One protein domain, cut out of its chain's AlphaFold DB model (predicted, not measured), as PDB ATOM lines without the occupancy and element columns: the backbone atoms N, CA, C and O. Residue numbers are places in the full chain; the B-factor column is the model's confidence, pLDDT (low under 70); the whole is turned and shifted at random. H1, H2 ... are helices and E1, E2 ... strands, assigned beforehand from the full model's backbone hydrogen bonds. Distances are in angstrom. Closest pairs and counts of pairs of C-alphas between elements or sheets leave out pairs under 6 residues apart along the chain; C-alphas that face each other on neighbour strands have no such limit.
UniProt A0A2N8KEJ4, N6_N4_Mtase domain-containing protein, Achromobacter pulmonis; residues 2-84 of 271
ATOM      1  N   THR A   2     -16.543  27.311 -45.636       30.08
ATOM      2  CA  THR A   2     -16.583  25.989 -45.009       30.08
ATOM      3  C   THR A   2     -16.869  26.225 -43.534       30.08
ATOM      4  O   THR A   2     -16.110  26.958 -42.901       30.08
ATOM      5  N   ASP A   3     -17.972  25.676 -43.027       35.62
ATOM      6  CA  ASP A   3     -18.311  25.708 -41.606       35.62
ATOM      7  C   ASP A   3     -17.146  25.130 -40.800       35.62
ATOM      8  O   ASP A   3     -16.895  23.928 -40.804       35.62
ATOM      9  N   LEU A   4     -16.394  26.007 -40.136       32.78
ATOM     10  CA  LEU A   4     -15.292  25.649 -39.235       32.78
ATOM     11  C   LEU A   4     -15.797  25.038 -37.914       32.78
ATOM     12  O   LEU A   4     -14.989  24.627 -37.087       32.78
ATOM     13  N   PHE A   5     -17.119  24.943 -37.745       39.84
ATOM     14  CA  PHE A   5     -17.811  24.449 -36.558       39.84
ATOM     15  C   PHE A   5     -18.784  23.314 -36.897       39.84
ATOM     16  O   PHE A   5     -19.912  23.287 -36.412       39.84
ATOM     17  N   ILE A   6     -18.367  22.363 -37.743       38.09
ATOM     18  CA  ILE A   6     -19.118  21.107 -37.879       38.09
ATOM     19  C   ILE A   6     -19.205  20.487 -36.473       38.09
ATOM     20  O   ILE A   6     -18.150  20.297 -35.856       38.09
ATOM     21  N   PRO A   7     -20.410  20.179 -35.953       41.84
ATOM     22  CA  PRO A   7     -20.548  19.512 -34.669       41.84
ATOM     23  C   PRO A   7     -19.744  18.218 -34.730       41.84
ATOM     24  O   PRO A   7     -19.958  17.393 -35.623       41.84
ATOM     25  N   THR A   8     -18.772  18.069 -33.832       46.25
ATOM     26  CA  THR A   8     -18.031  16.818 -33.651       46.25
ATOM     27  C   THR A   8     -19.032  15.676 -33.588       46.25
ATOM     28  O   THR A   8     -19.959  15.758 -32.784       46.25
ATOM     29  N   GLN A   9     -18.867  14.659 -34.443       46.47
ATOM     30  CA  GLN A   9     -19.750  13.492 -34.489       46.47
ATOM     31  C   GLN A   9     -19.970  12.959 -33.072       46.47
ATOM     32  O   GLN A   9     -19.035  12.495 -32.418       46.47
ATOM     33  N   GLN A  10     -21.204  13.114 -32.594       56.91
ATOM     34  CA  GLN A  10     -21.599  12.795 -31.235       56.91
ATOM     35  C   GLN A  10     -21.789  11.284 -31.096       56.91
ATOM     36  O   GLN A  10     -21.922  10.543 -32.073       56.91
ATOM     37  N   THR A  11     -21.757  10.811 -29.854       53.50
ATOM     38  CA  THR A  11     -21.922   9.401 -29.509       53.50
ATOM     39  C   THR A  11     -23.186   8.826 -30.142       53.50
ATOM     40  O   THR A  11     -24.300   9.212 -29.793       53.50
ATOM     41  N   SER A  12     -23.021   7.868 -31.054       65.56
ATOM     42  CA  SER A  12     -24.139   7.134 -31.636       65.56
ATOM     43  C   SER A  12     -24.777   6.242 -30.567       65.56
ATOM     44  O   SER A  12     -24.202   5.217 -30.198       65.56
ATOM     45  N   GLY A  13     -25.953   6.617 -30.066       83.81
ATOM     46  CA  GLY A  13     -26.725   5.800 -29.132       83.81
ATOM     47  C   GLY A  13     -27.547   6.628 -28.145       83.81
ATOM     48  O   GLY A  13     -27.381   7.845 -28.084       83.81
ATOM     49  N   PRO A  14     -28.429   5.980 -27.366       93.00
ATOM     50  CA  PRO A  14     -29.254   6.675 -26.394       93.00
ATOM     51  C   PRO A  14     -28.418   7.406 -25.341       93.00
ATOM     52  O   PRO A  14     -27.444   6.853 -24.831       93.00
ATOM     53  N   VAL A  15     -28.838   8.619 -24.983       93.88
ATOM     54  CA  VAL A  15     -28.203   9.436 -23.941       93.88
ATOM     55  C   VAL A  15     -29.191   9.747 -22.825       93.88
ATOM     56  O   VAL A  15     -30.395   9.876 -23.056       93.88
ATOM     57  N   GLU A  16     -28.678   9.871 -21.606       94.62
ATOM     58  CA  GLU A  16     -29.435  10.331 -20.445       94.62
ATOM     59  C   GLU A  16     -29.120  11.811 -20.191       94.62
ATOM     60  O   GLU A  16     -27.969  12.242 -20.283       94.62
ATOM     61  N   CYS A  17     -30.152  12.607 -19.925       95.44
ATOM     62  CA  CYS A  17     -30.014  14.014 -19.592       95.44
ATOM     63  C   CYS A  17     -31.100  14.446 -18.599       95.44
ATOM     64  O   CYS A  17     -32.277  14.546 -18.955       95.44
ATOM     65  N   LEU A  18     -30.675  14.744 -17.367       94.75
ATOM     66  CA  LEU A  18     -31.508  15.259 -16.272       94.75
ATOM     67  C   LEU A  18     -32.727  14.370 -15.947       94.75
ATOM     68  O   LEU A  18     -33.829  14.849 -15.700       94.75
ATOM     69  N   GLY A  19     -32.533  13.055 -15.937       94.25
ATOM     70  CA  GLY A  19     -33.539  12.031 -15.660       94.25
ATOM     71  C   GLY A  19     -34.337  11.575 -16.885       94.25
ATOM     72  O   GLY A  19     -35.223  10.732 -16.746       94.25
ATOM     73  N   GLN A  20     -34.044  12.105 -18.075       96.19
ATOM     74  CA  GLN A  20     -34.734  11.768 -19.321       96.19
ATOM     75  C   GLN A  20     -33.813  11.019 -20.284       96.19
ATOM     76  O   GLN A  20     -32.623  11.310 -20.375       96.19
ATOM     77  N   THR A  21     -34.365  10.067 -21.038       97.06
ATOM     78  CA  THR A  21     -33.622   9.323 -22.064       97.06
ATOM     79  C   THR A  21     -33.986   9.822 -23.456       97.06
ATOM     80  O   THR A  21     -35.160   9.884 -23.815       97.06
ATOM     81  N   PHE A  22     -32.967  10.111 -24.257       96.75
ATOM     82  CA  PHE A  22     -33.085  10.523 -25.650       96.75
ATOM     83  C   PHE A  22     -32.444   9.471 -26.558       96.75
ATOM     84  O   PHE A  22     -31.514   8.790 -26.128       96.75
ATOM     85  N   PRO A  23     -32.904   9.316 -27.809       96.31
ATOM     86  CA  PRO A  23     -32.341   8.331 -28.734       96.31
ATOM     87  C   PRO A  23     -30.922   8.678 -29.217       96.31
ATOM     88  O   PRO A  23     -30.203   7.774 -29.636       96.31
ATOM     89  N   SER A  24     -30.531   9.955 -29.161       94.31
ATOM     90  CA  SER A  24     -29.176  10.446 -29.438       94.31
ATOM     91  C   SER A  24     -28.934  11.801 -28.769       94.31
ATOM     92  O   SER A  24     -29.881  12.435 -28.284       94.31
ATOM     93  N   ASP A  25     -27.677  12.257 -28.758       90.19
ATOM     94  CA  ASP A  25     -27.334  13.590 -28.254       90.19
ATOM     95  C   ASP A  25     -27.920  14.712 -29.124       90.19
ATOM     96  O   ASP A  25     -28.385  15.720 -28.597       90.19
ATOM     97  N   GLU A  26     -28.043  14.499 -30.435       92.69
ATOM     98  CA  GLU A  26     -28.715  15.438 -31.336       92.69
ATOM     99  C   GLU A  26     -30.197  15.577 -30.978       92.69
ATOM    100  O   GLU A  26     -30.712  16.690 -30.895       92.69
ATOM    101  N   ALA A  27     -30.884  14.464 -30.699       96.06
ATOM    102  CA  ALA A  27     -32.288  14.494 -30.295       96.06
ATOM    103  C   ALA A  27     -32.481  15.189 -28.935       96.06
ATOM    104  O   ALA A  27     -33.444  15.940 -28.757       96.06
ATOM    105  N   ARG A  28     -31.550  14.979 -27.990       96.12
ATOM    106  CA  ARG A  28     -31.482  15.735 -26.729       96.12
ATOM    107  C   ARG A  28     -31.326  17.228 -27.020       96.12
ATOM    108  O   ARG A  28     -32.121  18.031 -26.531       96.12
ATOM    109  N   ARG A  29     -30.337  17.609 -27.829       95.25
ATOM    110  CA  ARG A  29     -30.051  19.008 -28.163       95.25
ATOM    111  C   ARG A  29     -31.236  19.683 -28.852       95.25
ATOM    112  O   ARG A  29     -31.630  20.774 -28.451       95.25
ATOM    113  N   GLU A  30     -31.853  19.036 -29.840       97.56
ATOM    114  CA  GLU A  30     -33.047  19.546 -30.526       97.56
ATOM    115  C   GLU A  30     -34.219  19.784 -29.568       97.56
ATOM    116  O   GLU A  30     -34.935  20.778 -29.700       97.56
ATOM    117  N   HIS A  31     -34.429  18.878 -28.608       97.94
ATOM    118  CA  HIS A  31     -35.464  19.030 -27.591       97.94
ATOM    119  C   HIS A  31     -35.227  20.282 -26.739       97.94
ATOM    120  O   HIS A  31     -36.101  21.147 -26.654       97.94
ATOM    121  N   TYR A  32     -34.033  20.425 -26.163       98.38
ATOM    122  CA  TYR A  32     -33.723  21.554 -25.286       98.38
ATOM    123  C   TYR A  32     -33.583  22.888 -26.031       98.38
ATOM    124  O   TYR A  32     -33.912  23.931 -25.468       98.38
ATOM    125  N   LEU A  33     -33.181  22.887 -27.306       98.44
ATOM    126  CA  LEU A  33     -33.206  24.091 -28.141       98.44
ATOM    127  C   LEU A  33     -34.627  24.602 -28.377       98.44
ATOM    128  O   LEU A  33     -34.842  25.811 -28.353       98.44
ATOM    129  N   LYS A  34     -35.607  23.709 -28.567       98.50
ATOM    130  CA  LYS A  34     -37.021  24.107 -28.678       98.50
ATOM    131  C   LYS A  34     -37.505  24.762 -27.385       98.50
ATOM    132  O   LYS A  34     -38.098  25.836 -27.446       98.50
ATOM    133  N   LEU A  35     -37.182  24.172 -26.231       98.38
ATOM    134  CA  LEU A  35     -37.507  24.754 -24.924       98.38
ATOM    135  C   LEU A  35     -36.829  26.114 -24.715       98.38
ATOM    136  O   LEU A  35     -37.467  27.062 -24.259       98.38
ATOM    137  N   LEU A  36     -35.553  26.244 -25.088       98.25
ATOM    138  CA  LEU A  36     -34.831  27.513 -25.007       98.25
ATOM    139  C   LEU A  36     -35.471  28.573 -25.916       98.25
ATOM    140  O   LEU A  36     -35.699  29.695 -25.473       98.25
ATOM    141  N   ALA A  37     -35.835  28.218 -27.150       98.25
ATOM    142  CA  ALA A  37     -36.512  29.119 -28.083       98.25
ATOM    143  C   ALA A  37     -37.878  29.598 -27.562       98.25
ATOM    144  O   ALA A  37     -38.294  30.721 -27.846       98.25
ATOM    145  N   GLU A  38     -38.589  28.771 -26.794       98.00
ATOM    146  CA  GLU A  38     -39.811  29.181 -26.099       98.00
ATOM    147  C   GLU A  38     -39.513  30.147 -24.948       98.00
ATOM    148  O   GLU A  38     -40.163  31.187 -24.853       98.00
ATOM    149  N   LYS A  39     -38.494  29.862 -24.125       97.00
ATOM    150  CA  LYS A  39     -38.063  30.749 -23.029       97.00
ATOM    151  C   LYS A  39     -37.614  32.123 -23.526       97.00
ATOM    152  O   LYS A  39     -37.941  33.124 -22.900       97.00
ATOM    153  N   LEU A  40     -36.944  32.203 -24.675       97.06
ATOM    154  CA  LEU A  40     -36.492  33.472 -25.268       97.06
ATOM    155  C   LEU A  40     -37.637  34.418 -25.680       97.06
ATOM    156  O   LEU A  40     -37.420  35.627 -25.815       97.06
ATOM    157  N   LYS A  41     -38.860  33.897 -25.842       96.56
ATOM    158  CA  LYS A  41     -40.060  34.702 -26.122       96.56
ATOM    159  C   LYS A  41     -40.640  35.363 -24.872       96.56
ATOM    160  O   LYS A  41     -41.464  36.263 -25.016       96.56
ATOM    161  N   ASP A  42     -40.242  34.927 -23.676       96.44
ATOM    162  CA  ASP A  42     -40.706  35.490 -22.409       96.44
ATOM    163  C   ASP A  42     -40.012  36.842 -22.130       96.44
ATOM    164  O   ASP A  42     -38.789  36.889 -21.943       96.44
ATOM    165  N   PRO A  43     -40.760  37.963 -22.076       95.06
ATOM    166  CA  PRO A  43     -40.186  39.267 -21.771       95.06
ATOM    167  C   PRO A  43     -39.572  39.355 -20.371       95.06
ATOM    168  O   PRO A  43     -38.630  40.124 -20.191       95.06
ATOM    169  N   GLU A  44     -40.074  38.606 -19.383       95.81
ATOM    170  CA  GLU A  44     -39.517  38.620 -18.024       95.81
ATOM    171  C   GLU A  44     -38.164  37.911 -17.972       95.81
ATOM    172  O   GLU A  44     -37.231  38.409 -17.344       95.81
ATOM    173  N   PHE A  45     -38.005  36.813 -18.715       94.81
ATOM    174  CA  PHE A  45     -36.718  36.130 -18.850       94.81
ATOM    175  C   PHE A  45     -35.640  37.051 -19.442       94.81
ATOM    176  O   PHE A  45     -34.500  37.068 -18.979       94.81
ATOM    177  N   ARG A  46     -36.011  37.904 -20.403       93.50
ATOM    178  CA  ARG A  46     -35.100  38.893 -21.004       93.50
ATOM    179  C   ARG A  46     -34.732  40.065 -20.099       93.50
ATOM    180  O   ARG A  46     -33.782  40.780 -20.406       93.50
ATOM    181  N   LYS A  47     -35.478  40.294 -19.015       94.75
ATOM    182  CA  LYS A  47     -35.184  41.364 -18.050       94.75
ATOM    183  C   LYS A  47     -34.101  40.984 -17.045       94.75
ATOM    184  O   LYS A  47     -33.688  41.851 -16.277       94.75
ATOM    185  N   ILE A  48     -33.651  39.728 -17.032       92.12
ATOM    186  CA  ILE A  48     -32.544  39.293 -16.177       92.12
ATOM    187  C   ILE A  48     -31.309  40.149 -16.488       92.12
ATOM    188  O   ILE A  48     -30.932  40.333 -17.645       92.12
ATOM    189  N   GLU A  49     -30.681  40.696 -15.452       87.94
ATOM    190  CA  GLU A  49     -29.478  41.511 -15.611       87.94
ATOM    191  C   GLU A  49     -28.346  40.697 -16.258       87.94
ATOM    192  O   GLU A  49     -28.125  39.534 -15.922       87.94
ATOM    193  N   GLY A  50     -27.637  41.306 -17.211       80.75
ATOM    194  CA  GLY A  50     -26.587  40.625 -17.971       80.75
ATOM    195  C   GLY A  50     -27.099  39.771 -19.136       80.75
ATOM    196  O   GLY A  50     -26.308  39.035 -19.726       80.75
ATOM    197  N   PHE A  51     -28.384  39.868 -19.506       91.50
ATOM    198  CA  PHE A  51     -28.888  39.226 -20.722       91.50
ATOM    199  C   PHE A  51     -28.117  39.719 -21.965       91.50
ATOM    200  O   PHE A  51     -27.906  40.928 -22.113       91.50
ATOM    201  N   PRO A  52     -27.697  38.824 -22.876       89.62
ATOM    202  CA  PRO A  52     -26.931  39.209 -24.059       89.62
ATOM    203  C   PRO A  52     -27.711  40.141 -24.996       89.62
ATOM    204  O   PRO A  52     -28.910  39.974 -25.229       89.62
ATOM    205  N   ILE A  53     -26.994  41.082 -25.614       88.88
ATOM    206  CA  ILE A  53     -27.509  41.917 -26.705       88.88
ATOM    207  C   ILE A  53     -27.312  41.144 -28.018       88.88
ATOM    208  O   ILE A  53     -26.294  41.297 -28.691       88.88
ATOM    209  N   GLY A  54     -28.264  40.276 -28.360       88.19
ATOM    210  CA  GLY A  54     -28.205  39.425 -29.554       88.19
ATOM    211  C   GLY A  54     -29.587  38.978 -30.036       88.19
ATOM    212  O   GLY A  54     -30.579  39.115 -29.318       88.19
ATOM    213  N   SER A  55     -29.654  38.470 -31.272       95.19
ATOM    214  CA  SER A  55     -30.866  37.832 -31.798       95.19
ATOM    215  C   SER A  55     -31.071  36.449 -31.177       95.19
ATOM    216  O   SER A  55     -30.118  35.815 -30.725       95.19
ATOM    217  N   ASP A  56     -32.310  35.958 -31.205       96.50
ATOM    218  CA  ASP A  56     -32.619  34.605 -30.727       96.50
ATOM    219  C   ASP A  56     -31.885  33.537 -31.519       96.50
ATOM    220  O   ASP A  56     -31.331  32.620 -30.922       96.50
ATOM    221  N   ASP A  57     -31.796  33.708 -32.837       96.75
ATOM    222  CA  ASP A  57     -31.064  32.788 -33.703       96.75
ATOM    223  C   ASP A  57     -29.593  32.666 -33.275       96.75
ATOM    224  O   ASP A  57     -29.088  31.554 -33.149       96.75
ATOM    225  N   ALA A  58     -28.932  33.785 -32.949       94.88
ATOM    226  CA  ALA A  58     -27.544  33.773 -32.491       94.88
ATOM    227  C   ALA A  58     -27.391  33.121 -31.107       94.88
ATOM    228  O   ALA A  58     -26.429  32.393 -30.867       94.88
ATOM    229  N   ILE A  59     -28.338  33.351 -30.188       95.00
ATOM    230  CA  ILE A  59     -28.331  32.700 -28.868       95.00
ATOM    231  C   ILE A  59     -28.506  31.186 -29.025       95.00
ATOM    232  O   ILE A  59     -27.785  30.423 -28.386       95.00
ATOM    233  N   LEU A  60     -29.443  30.746 -29.867       96.81
ATOM    234  CA  LEU A  60     -29.720  29.330 -30.115       96.81
ATOM    235  C   LEU A  60     -28.544  28.630 -30.805       96.81
ATOM    236  O   LEU A  60     -28.177  27.526 -30.405       96.81
ATOM    237  N   GLU A  61     -27.932  29.274 -31.799       95.00
ATOM    238  CA  GLU A  61     -26.767  28.754 -32.522       95.00
ATOM    239  C   GLU A  61     -25.568  28.546 -31.590       95.00
ATOM    240  O   GLU A  61     -24.930  27.494 -31.625       95.00
ATOM    241  N   LEU A  62     -25.306  29.515 -30.710       92.25
ATOM    242  CA  LEU A  62     -24.193  29.471 -29.763       92.25
ATOM    243  C   LEU A  62     -24.469  28.617 -28.519       92.25
ATOM    244  O   LEU A  62     -23.580  28.510 -27.683       92.25
ATOM    245  N   SER A  63     -25.659  28.039 -28.351       94.38
ATOM    246  CA  SER A  63     -26.011  27.257 -27.159       94.38
ATOM    247  C   SER A  63     -25.943  25.741 -27.397       94.38
ATOM    248  O   SER A  63     -26.225  25.231 -28.487       94.38
ATOM    249  N   ASP A  64     -25.641  25.010 -26.324       94.88
ATOM    250  CA  ASP A  64     -25.821  23.559 -26.207       94.88
ATOM    251  C   ASP A  64     -26.615  23.236 -24.924       94.88
ATOM    252  O   ASP A  64     -26.070  22.780 -23.910       94.88
ATOM    253  N   PRO A  65     -27.918  23.565 -24.905       96.38
ATOM    254  CA  PRO A  65     -28.737  23.387 -23.719       96.38
ATOM    255  C   PRO A  65     -28.997  21.892 -23.462       96.38
ATOM    256  O   PRO A  65     -29.099  21.128 -24.420       96.38
ATOM    257  N   PRO A  66     -29.137  21.460 -22.195       96.38
ATOM    258  CA  PRO A  66     -29.291  22.312 -21.014       96.38
ATOM    259  C   PRO A  66     -27.965  22.690 -20.339       96.38
ATOM    260  O   PRO A  66     -27.970  23.481 -19.400       96.38
ATOM    261  N   TYR A  67     -26.834  22.139 -20.782       94.31
ATOM    262  CA  TYR A  67     -25.560  22.273 -20.071       94.31
ATOM    263  C   TYR A  67     -24.805  23.567 -20.389       94.31
ATOM    264  O   TYR A  67     -24.002  24.016 -19.572       94.31
ATOM    265  N   TYR A  68     -25.091  24.205 -21.525       95.19
ATOM    266  CA  TYR A  68     -24.510  25.490 -21.895       95.19
ATOM    267  C   TYR A  68     -25.501  26.364 -22.666       95.19
ATOM    268  O   TYR A  68     -26.113  25.936 -23.645       95.19
ATOM    269  N   THR A  69     -25.635  27.620 -22.249       94.56
ATOM    270  CA  THR A  69     -26.451  28.622 -22.938       94.56
ATOM    271  C   THR A  69     -25.673  29.920 -23.084       94.56
ATOM    272  O   THR A  69     -25.017  30.368 -22.148       94.56
ATOM    273  N   ALA A  70     -25.808  30.580 -24.234       93.38
ATOM    274  CA  ALA A  70     -25.224  31.901 -24.491       93.38
ATOM    275  C   ALA A  70     -25.990  33.058 -23.803       93.38
ATOM    276  O   ALA A  70     -25.787  34.226 -24.122       93.38
ATOM    277  N   CYS A  71     -26.895  32.732 -22.878       93.38
ATOM    278  CA  CYS A  71     -27.726  33.623 -22.067       93.38
ATOM    279  C   CYS A  71     -27.880  33.013 -20.652       93.38
ATOM    280  O   CYS A  71     -27.418  31.883 -20.452       93.38
ATOM    281  N   PRO A  72     -28.506  33.698 -19.669       93.44
ATOM    282  CA  PRO A  72     -28.815  33.095 -18.370       93.44
ATOM    283  C   PRO A  72     -29.486  31.726 -18.537       93.44
ATOM    284  O   PRO A  72     -30.480  31.618 -19.243       93.44
ATOM    285  N   ASN A  73     -28.931  30.672 -17.937       94.69
ATOM    286  CA  ASN A  73     -29.364  29.306 -18.229       94.69
ATOM    287  C   ASN A  73     -30.725  28.996 -17.573       94.69
ATOM    288  O   ASN A  73     -30.783  28.896 -16.343       94.69
ATOM    289  N   PRO A  74     -31.815  28.797 -18.346       95.56
ATOM    290  CA  PRO A  74     -33.138  28.551 -17.778       95.56
ATOM    291  C   PRO A  74     -33.297  27.137 -17.196       95.56
ATOM    292  O   PRO A  74     -34.308  26.871 -16.555       95.56
ATOM    293  N   PHE A  75     -32.325  26.244 -17.406       97.00
ATOM    294  CA  PHE A  75     -32.348  24.841 -16.971       97.00
ATOM    295  C   PHE A  75     -31.504  24.593 -15.710       97.00
ATOM    296  O   PHE A  75     -31.324  23.451 -15.285       97.00
ATOM    297  N   VAL A  76     -30.952  25.650 -15.097       95.19
ATOM    298  CA  VAL A  76     -30.122  25.521 -13.887       95.19
ATOM    299  C   VAL A  76     -30.900  24.915 -12.717       95.19
ATOM    300  O   VAL A  76     -30.333  24.163 -11.928       95.19
ATOM    301  N   GLU A  77     -32.202  25.194 -12.624       95.38
ATOM    302  CA  GLU A  77     -33.061  24.617 -11.593       95.38
ATOM    303  C   GLU A  77     -33.201  23.100 -11.773       95.38
ATOM    304  O   GLU A  77     -32.963  22.362 -10.820       95.38
ATOM    305  N   ASP A  78     -33.473  22.633 -12.996       96.56
ATOM    306  CA  ASP A  78     -33.556  21.202 -13.317       96.56
ATOM    307  C   ASP A  78     -32.233  20.485 -12.994       96.56
ATOM    308  O   ASP A  78     -32.219  19.395 -12.417       96.56
ATOM    309  N   PHE A  79     -31.099  21.127 -13.297       96.50
ATOM    310  CA  PHE A  79     -29.773  20.614 -12.953       96.50
ATOM    311  C   PHE A  79     -29.576  20.474 -11.437       96.50
ATOM    312  O   PHE A  79     -29.108  19.434 -10.964       96.50
ATOM    313  N   ILE A  80     -29.939  21.501 -10.661       96.38
ATOM    314  CA  ILE A  80     -29.825  21.487  -9.196       96.38
ATOM    315  C   ILE A  80     -30.779  20.458  -8.588       96.38
ATOM    316  O   ILE A  80     -30.386  19.759  -7.661       96.38
ATOM    317  N   GLN A  81     -32.002  20.327  -9.096       95.44
ATOM    318  CA  GLN A  81     -32.953  19.326  -8.614       95.44
ATOM    319  C   GLN A  81     -32.463  17.898  -8.883       95.44
ATOM    320  O   GLN A  81     -32.644  17.021  -8.041       95.44
ATOM    321  N   HIS A  82     -31.822  17.665 -10.031       95.69
ATOM    322  CA  HIS A  82     -31.329  16.344 -10.407       95.69
ATOM    323  C   HIS A  82     -30.061  15.930  -9.639       95.69
ATOM    324  O   HIS A  82     -29.952  14.786  -9.203       95.69
ATOM    325  N   TYR A  83     -29.091  16.838  -9.481       95.19
ATOM    326  CA  TYR A  83     -27.785  16.520  -8.880       95.19
ATOM    327  C   TYR A  83     -27.625  16.976  -7.426       95.19
ATOM    328  O   TYR A  83     -26.759  16.474  -6.709       95.19
ATOM    329  N   GLY A  84     -28.407  17.961  -6.997       93.44
ATOM    330  CA  GLY A  84     -28.316  18.554  -5.673       93.44
ATOM    331  C   GLY A  84     -28.913  17.680  -4.578       93.44
ATOM    332  O   GLY A  84     -29.661  16.734  -4.810       93.44
TER     333      GLY A  84
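Overview. This is residues 2 to 84 of the 271 residues of the protein "N6_N4_Mtase domain-containing protein" of Achromobacter pulmonis (UniProt A0A2N8KEJ4). One long helix, H1, is set beside a loop-rich middle, with a tiny hairpin of strands E1 and E2 at its first end and the short helix H2 folded back beside its later part. The unnamed residues 62 to 75 run through the middle and lead to H3, a short helix off to one side that touches no helix. The printed part has 83 residues, with the named elements in the order E1, E2, H1, H2, H3; the two strands make one antiparallel sheet, E1 - E2. The class is mostly helix, though just 35 residues are in named elements, under half. The whole is only just compact, close to loose, with a radius of gyration of the C-alphas of 13.8 A, and flat, spanning 41 by 38 by 18 A.

Along the chain. Residues 2 to 14 hold no named element. E1 is residues 15 to 17, from C-alpha 15 at (-28.203, 9.436, -23.941), and E2 is residues 20 to 22. H1, residues 25 to 39, is 20.9 A long and begins at C-alpha 25, (-27.334, 13.590, -28.254). H2 is residues 56 to 61, 8.5 A. H3, residues 76 to 83, is 10.6 A long and ends at C-alpha 83, (-27.785, 16.520, -8.880).

Arrangement. E1 and E2 form an antiparallel hairpin at 146 degrees, with N 15 and O 22 2.9 A apart and N 17 and O 20 2.8 A apart, within hydrogen-bond range. The closest C-alphas of E2 and H1 are those of Phe 22 and Arg 28, 5.6 A apart. H1 touches H2 with residues 33 to 37 alone, closest at the C-alphas of Leu 33 and Leu 60, 6.6 A. They form a helical hairpin, a shallow tilt of 16 degrees, opposite ways. H3 is apart from H1 and H2. In H1, H2 and H3 every O i to N i+4 pair is within hydrogen-bond range.

Size, cuts and confidence. The C-alphas of Thr 2 and Gly 84 are the two farthest apart, 41.7 A. The printed part has no cut. The links H1 to H2 and H2 to H3 are long. Mean pLDDT of the printed part is 88.0; residues 2 to 12 are under 70.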